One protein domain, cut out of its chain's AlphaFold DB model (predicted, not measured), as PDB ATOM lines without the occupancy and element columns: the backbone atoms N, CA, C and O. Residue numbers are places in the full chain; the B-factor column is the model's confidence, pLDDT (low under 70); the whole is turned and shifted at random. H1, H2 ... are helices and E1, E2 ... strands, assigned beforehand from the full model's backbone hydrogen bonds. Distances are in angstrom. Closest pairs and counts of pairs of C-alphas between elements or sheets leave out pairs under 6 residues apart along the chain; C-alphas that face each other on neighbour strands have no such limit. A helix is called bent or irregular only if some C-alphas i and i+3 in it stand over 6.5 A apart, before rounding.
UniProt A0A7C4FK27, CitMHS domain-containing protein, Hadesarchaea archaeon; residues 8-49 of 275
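AT A GLANCE: This is residues 8 to 49 of the 275 residues of the protein "CitMHS domain-containing protein" of Hadesarchaea archaeon (UniProt A0A7C4FK27). The model is a flat zigzag of three strokes set out in a row: a small loop that folds back on itself and ends in the short strand E1, then the helix H1, which runs back from the turn after E1, then the helix H2, which turns back once more. The strokes are joined end to end by tight links, and the named elements stay apart, with no core between them; the loop at residues 10 to 15 sticks out at one end of the row. The printed part has 42 residues with one named strand and two named helices, in the order E1, H1, H2, and its class is mostly helix. It is loose, with a radius of gyration of the C-alphas of 12.6 A, and its C-alphas span 36 by 22 by 8 A.

HOW THE PARTS SIT: Residues 8 to 9 form a short antiparallel pairing with residues 16 to 17 of the strand E1, residues 16 to 18. E1 pairs with no named strand. Between the two paired stretches, residues 10 to 15 stand free. E1 is apart from the helix H1, residues 23 to 34, which follows it after a tight link of 4 residues. Residues 20 to 26, of which 23 to 26 belong to H1, stand free. H1 and the helix H2, residues 40 to 48, are only just apart, their closest C-alphas being 8.2 A from each other. A tight link of 5 residues joins H1 to H2. E1 and H2 are apart. Residues 44 to 49, of which 44 to 48 belong to H2, stand free. In H1 and H2 every O i to N i+4 pair is within hydrogen-bond range.

IN THESE COORDINATES: E1 runs from Tyr 16, with its C-alpha at (251.687, 208.864, 193.407), to Arg 18, 6.4 A from first to last C-alpha. H1 is the longest helix, with 12 residues from Ser 23 to Ala 34; its C-alphas begin at (248.940, 219.477, 201.828), and the first and last are 16.3 A apart. H2 has 9 residues, from Val 40 to Ile 48, where the C-alpha is at (243.757, 226.243, 221.019); its first and last C-alphas are 12.2 A apart. Neither helix is bent.

THE WHOLE: The outline is flat. The two C-alphas farthest apart are those of Ser 14 and Gly 49, at 38.0 A. The first and last printed C-alphas, those of Val 8 and Gly 49, are 31.5 A apart. The printed part has no cut, and no link between its named elements is long. The mean pLDDT of the printed part is 76.8, and residues 8 to 19 are under 70, which is low confidence.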
ATOM      1  N   VAL A   8     256.556 211.739 196.050       66.88
ATOM      2  CA  VAL A   8     256.867 210.654 196.982       66.88
ATOM      3  C   VAL A   8     256.038 209.434 196.593       66.88
ATOM      4  O   VAL A   8     254.820 209.517 196.416       66.88
ATOM      5  N   ARG A   9     256.711 208.293 196.420       55.94
ATOM      6  CA  ARG A   9     256.073 207.001 196.151       55.94
ATOM      7  C   ARG A   9     255.752 206.345 197.494       55.94
ATOM      8  O   ARG A   9     256.651 206.163 198.309       55.94
ATOM      9  N   VAL A  10     254.484 206.024 197.740       66.00
ATOM     10  CA  VAL A  10     254.050 205.401 199.000       66.00
ATOM     11  C   VAL A  10     254.500 203.930 199.008       66.00
ATOM     12  O   VAL A  10     254.256 203.239 198.016       66.00
ATOM     13  N   PRO A  11     255.132 203.414 200.080       53.75
ATOM     14  CA  PRO A  11     255.752 202.083 200.080       53.75
ATOM     15  C   PRO A  11     254.769 200.893 200.064       53.75
ATOM     16  O   PRO A  11     255.216 199.753 200.069       53.75
ATOM     17  N   PHE A  12     253.450 201.122 200.011       54.31
ATOM     18  CA  PHE A  12     252.446 200.045 200.078       54.31
ATOM     19  C   PHE A  12     251.208 200.252 199.184       54.31
ATOM     20  O   PHE A  12     250.212 199.543 199.292       54.31
ATOM     21  N   THR A  13     251.216 201.245 198.295       54.62
ATOM     22  CA  THR A  13     250.108 201.486 197.358       54.62
ATOM     23  C   THR A  13     250.641 202.135 196.088       54.62
ATOM     24  O   THR A  13     251.401 203.099 196.148       54.62
ATOM     25  N   SER A  14     250.208 201.630 194.928       53.06
ATOM     26  CA  SER A  14     250.520 202.165 193.594       53.06
ATOM     27  C   SER A  14     249.757 203.472 193.324       53.06
ATOM     28  O   SER A  14     248.937 203.576 192.415       53.06
ATOM     29  N   LYS A  15     249.947 204.482 194.177       57.56
ATOM     30  CA  LYS A  15     249.445 205.843 193.964       57.56
ATOM     31  C   LYS A  15     250.571 206.830 194.229       57.56
ATOM     32  O   LYS A  15     251.272 206.753 195.235       57.56
ATOM     33  N   TYR A  16     250.736 207.764 193.301       60.28
ATOM     34  CA  TYR A  16     251.687 208.864 193.407       60.28
ATOM     35  C   TYR A  16     250.994 210.026 194.113       60.28
ATOM     36  O   TYR A  16     250.063 210.610 193.555       60.28
ATOM     37  N   LEU A  17     251.423 210.365 195.329       64.75
ATOM     38  CA  LEU A  17     250.865 211.512 196.040       64.75
ATOM     39  C   LEU A  17     251.673 212.762 195.682       64.75
ATOM     40  O   LEU A  17     252.881 212.835 195.920       64.75
ATOM     41  N   ARG A  18     251.009 213.748 195.075       67.69
ATOM     42  CA  ARG A  18     251.598 215.073 194.862       67.69
ATOM     43  C   ARG A  18     251.487 215.843 196.170       67.69
ATOM     44  O   ARG A  18     250.389 216.229 196.563       67.69
ATOM     45  N   ILE A  19     252.615 216.026 196.845       69.00
ATOM     46  CA  ILE A  19     252.672 216.814 198.073       69.00
ATOM     47  C   ILE A  19     252.835 218.272 197.654       69.00
ATOM     48  O   ILE A  19     253.877 218.678 197.139       69.00
ATOM     49  N   ASP A  20     251.761 219.032 197.812       79.12
ATOM     50  CA  ASP A  20     251.775 220.477 197.657       79.12
ATOM     51  C   ASP A  20     252.139 221.107 199.010       79.12
ATOM     52  O   ASP A  20     251.951 220.483 200.058       79.12
ATOM     53  N   TYR A  21     252.667 222.331 199.022       80.88
ATOM     54  CA  TYR A  21     253.069 222.988 200.272       80.88
ATOM     55  C   TYR A  21     251.892 223.131 201.248       80.88
ATOM     56  O   TYR A  21     252.093 223.059 202.458       80.88
ATOM     57  N   GLY A  22     250.668 223.271 200.726       83.12
ATOM     58  CA  GLY A  22     249.454 223.293 201.542       83.12
ATOM     59  C   GLY A  22     249.065 221.924 202.114       83.12
ATOM     60  O   GLY A  22     248.580 221.849 203.240       83.12
ATOM     61  N   SER A  23     249.301 220.831 201.380       82.12
ATOM     62  CA  SER A  23     248.940 219.477 201.828       82.12
ATOM     63  C   SER A  23     250.029 218.798 202.662       82.12
ATOM     64  O   SER A  23     249.719 217.889 203.427       82.12
ATOM     65  N   ALA A  24     251.279 219.261 202.578       86.50
ATOM     66  CA  ALA A  24     252.407 218.757 203.358       86.50
ATOM     67  C   ALA A  24     252.182 218.765 204.888       86.50
ATOM     68  O   ALA A  24     252.348 217.706 205.497       86.50
ATOM     69  N   PRO A  25     251.782 219.883 205.535       87.75
ATOM     70  CA  PRO A  25     251.563 219.894 206.982       87.75
ATOM     71  C   PRO A  25     250.376 219.018 207.396       87.75
ATOM     72  O   PRO A  25     250.458 218.320 208.402       87.75
ATOM     73  N   ILE A  26     249.305 218.991 206.594       87.62
ATOM     74  CA  ILE A  26     248.119 218.159 206.850       87.62
ATOM     75  C   ILE A  26     248.504 216.677 206.810       87.62
ATOM     76  O   ILE A  26     248.180 215.920 207.722       87.62
ATOM     77  N   LEU A  27     249.253 216.273 205.781       86.31
ATOM     78  CA  LEU A  27     249.744 214.908 205.644       86.31
ATOM     79  C   LEU A  27     250.694 214.533 206.788       86.31
ATOM     80  O   LEU A  27     250.617 213.420 207.301       86.31
ATOM     81  N   GLY A  28     251.542 215.469 207.227       86.25
ATOM     82  CA  GLY A  28     252.405 215.296 208.392       86.25
ATOM     83  C   GLY A  28     251.609 214.975 209.657       86.25
ATOM     84  O   GLY A  28     251.879 213.965 210.302       86.25
ATOM     85  N   VAL A  29     250.583 215.775 209.970       87.56
ATOM     86  CA  VAL A  29     249.713 215.547 211.139       87.56
ATOM     87  C   VAL A  29     248.996 214.197 211.047       87.56
ATOM     88  O   VAL A  29     248.949 213.475 212.039       87.56
ATOM     89  N   ILE A  30     248.501 213.811 209.865       87.31
ATOM     90  CA  ILE A  30     247.841 212.511 209.653       87.31
ATOM     91  C   ILE A  30     248.805 211.345 209.917       87.31
ATOM     92  O   ILE A  30     248.430 210.383 210.582       87.31
ATOM     93  N   ILE A  31     250.049 211.426 209.436       86.69
ATOM     94  CA  ILE A  31     251.064 210.381 209.648       86.69
ATOM     95  C   ILE A  31     251.468 210.293 211.126       86.69
ATOM     96  O   ILE A  31     251.562 209.197 211.678       86.69
ATOM     97  N   LEU A  32     251.684 211.435 211.782       86.69
ATOM     98  CA  LEU A  32     251.996 211.509 213.214       86.69
ATOM     99  C   LEU A  32     250.863 210.939 214.078       86.69
ATOM    100  O   LEU A  32     251.132 210.225 215.045       86.69
ATOM    101  N   PHE A  33     249.612 211.201 213.694       85.06
ATOM    102  CA  PHE A  33     248.433 210.631 214.340       85.06
ATOM    103  C   PHE A  33     248.330 209.116 214.103       85.06
ATOM    104  O   PHE A  33     248.120 208.357 215.045       85.06
ATOM    105  N   ALA A  34     248.564 208.650 212.870       83.38
ATOM    106  CA  ALA A  34     248.546 207.226 212.519       83.38
ATOM    107  C   ALA A  34     249.656 206.414 213.211       83.38
ATOM    108  O   ALA A  34     249.474 205.233 213.485       83.38
ATOM    109  N   THR A  35     250.789 207.050 213.526       86.88
ATOM    110  CA  THR A  35     251.915 206.436 214.256       86.88
ATOM    111  C   THR A  35     251.696 206.470 215.783       86.88
ATOM    112  O   THR A  35     252.592 206.111 216.542       86.88
ATOM    113  N   LEU A  36     250.524 206.933 216.252       79.00
ATOM    114  CA  LEU A  36     250.162 207.132 217.667       79.00
ATOM    115  C   LEU A  36     251.176 207.964 218.481       79.00
ATOM    116  O   LEU A  36     251.151 207.965 219.708       79.00
ATOM    117  N   SER A  37     252.059 208.712 217.813       77.81
ATOM    118  CA  SER A  37     253.097 209.514 218.475       77.81
ATOM    119  C   SER A  37     252.554 210.822 219.057       77.81
ATOM    120  O   SER A  37     253.230 211.464 219.856       77.81
ATOM    121  N   ILE A  38     251.340 211.227 218.665       79.62
ATOM    122  CA  ILE A  38     250.655 212.435 219.136       79.62
ATOM    123  C   ILE A  38     249.209 212.086 219.510       79.62
ATOM    124  O   ILE A  38     248.443 211.609 218.671       79.62
ATOM    125  N   GLY A  39     248.835 212.358 220.764       81.12
ATOM    126  CA  GLY A  39     247.465 212.229 221.264       81.12
ATOM    127  C   GLY A  39     246.547 213.365 220.797       81.12
ATOM    128  O   GLY A  39     246.998 214.466 220.463       81.12
ATOM    129  N   VAL A  40     245.234 213.113 220.791       81.75
ATOM    130  CA  VAL A  40     244.197 214.094 220.403       81.75
ATOM    131  C   VAL A  40     244.252 215.380 221.233       81.75
ATOM    132  O   VAL A  40     244.000 216.471 220.724       81.75
ATOM    133  N   ASP A  41     244.657 215.271 222.494       82.81
ATOM    134  CA  ASP A  41     244.869 216.372 223.432       82.81
ATOM    135  C   ASP A  41     246.009 217.307 223.002       82.81
ATOM    136  O   ASP A  41     245.962 218.508 223.258       82.81
ATOM    137  N   THR A  42     247.031 216.783 222.326       83.94
ATOM    138  CA  THR A  42     248.175 217.562 221.844       83.94
ATOM    139  C   THR A  42     247.810 218.308 220.559       83.94
ATOM    140  O   THR A  42     248.194 219.464 220.389       83.94
ATOM    141  N   ILE A  43     246.981 217.709 219.698       83.69
ATOM    142  CA  ILE A  43     246.411 218.384 218.520       83.69
ATOM    143  C   ILE A  43     245.475 219.515 218.961       83.69
ATOM    144  O   ILE A  43     245.591 220.640 218.477       83.69
ATOM    145  N   ALA A  44     244.590 219.243 219.926       82.81
ATOM    146  CA  ALA A  44     243.691 220.249 220.481       82.81
ATOM    147  C   ALA A  44     244.471 221.409 221.122       82.81
ATOM    148  O   ALA A  44     244.176 222.571 220.843       82.81
ATOM    149  N   ARG A  45     245.524 221.113 221.899       81.56
ATOM    150  CA  ARG A  45     246.430 222.129 222.460       81.56
ATOM    151  C   ARG A  45     247.195 222.905 221.387       81.56
ATOM    152  O   ARG A  45     247.389 224.104 221.550       81.56
ATOM    153  N   GLY A  46     247.557 222.276 220.270       81.62
ATOM    154  CA  GLY A  46     248.176 222.953 219.129       81.62
ATOM    155  C   GLY A  46     247.251 223.956 218.432       81.62
ATOM    156  O   GLY A  46     247.716 224.997 217.979       81.62
ATOM    157  N   ILE A  47     245.943 223.680 218.374       82.56
ATOM    158  CA  ILE A  47     244.944 224.577 217.762       82.56
ATOM    159  C   ILE A  47     244.532 225.691 218.733       82.56
ATOM    160  O   ILE A  47     244.474 226.864 218.360       82.56
ATOM    161  N   ILE A  48     244.247 225.324 219.982       83.81
ATOM    162  CA  ILE A  48     243.757 226.243 221.019       83.81
ATOM    163  C   ILE A  48     244.902 227.120 221.559       83.81
ATOM    164  O   ILE A  48     244.678 228.263 221.958       83.81
ATOM    165  N   GLY A  49     246.139 226.626 221.481       78.50
ATOM    166  CA  GLY A  49     247.337 227.248 222.027       78.50
ATOM    167  C   GLY A  49     247.505 226.934 223.515       78.50
ATOM    168  O   GLY A  49     246.568 227.058 224.303       78.50
TER     169      GLY A  49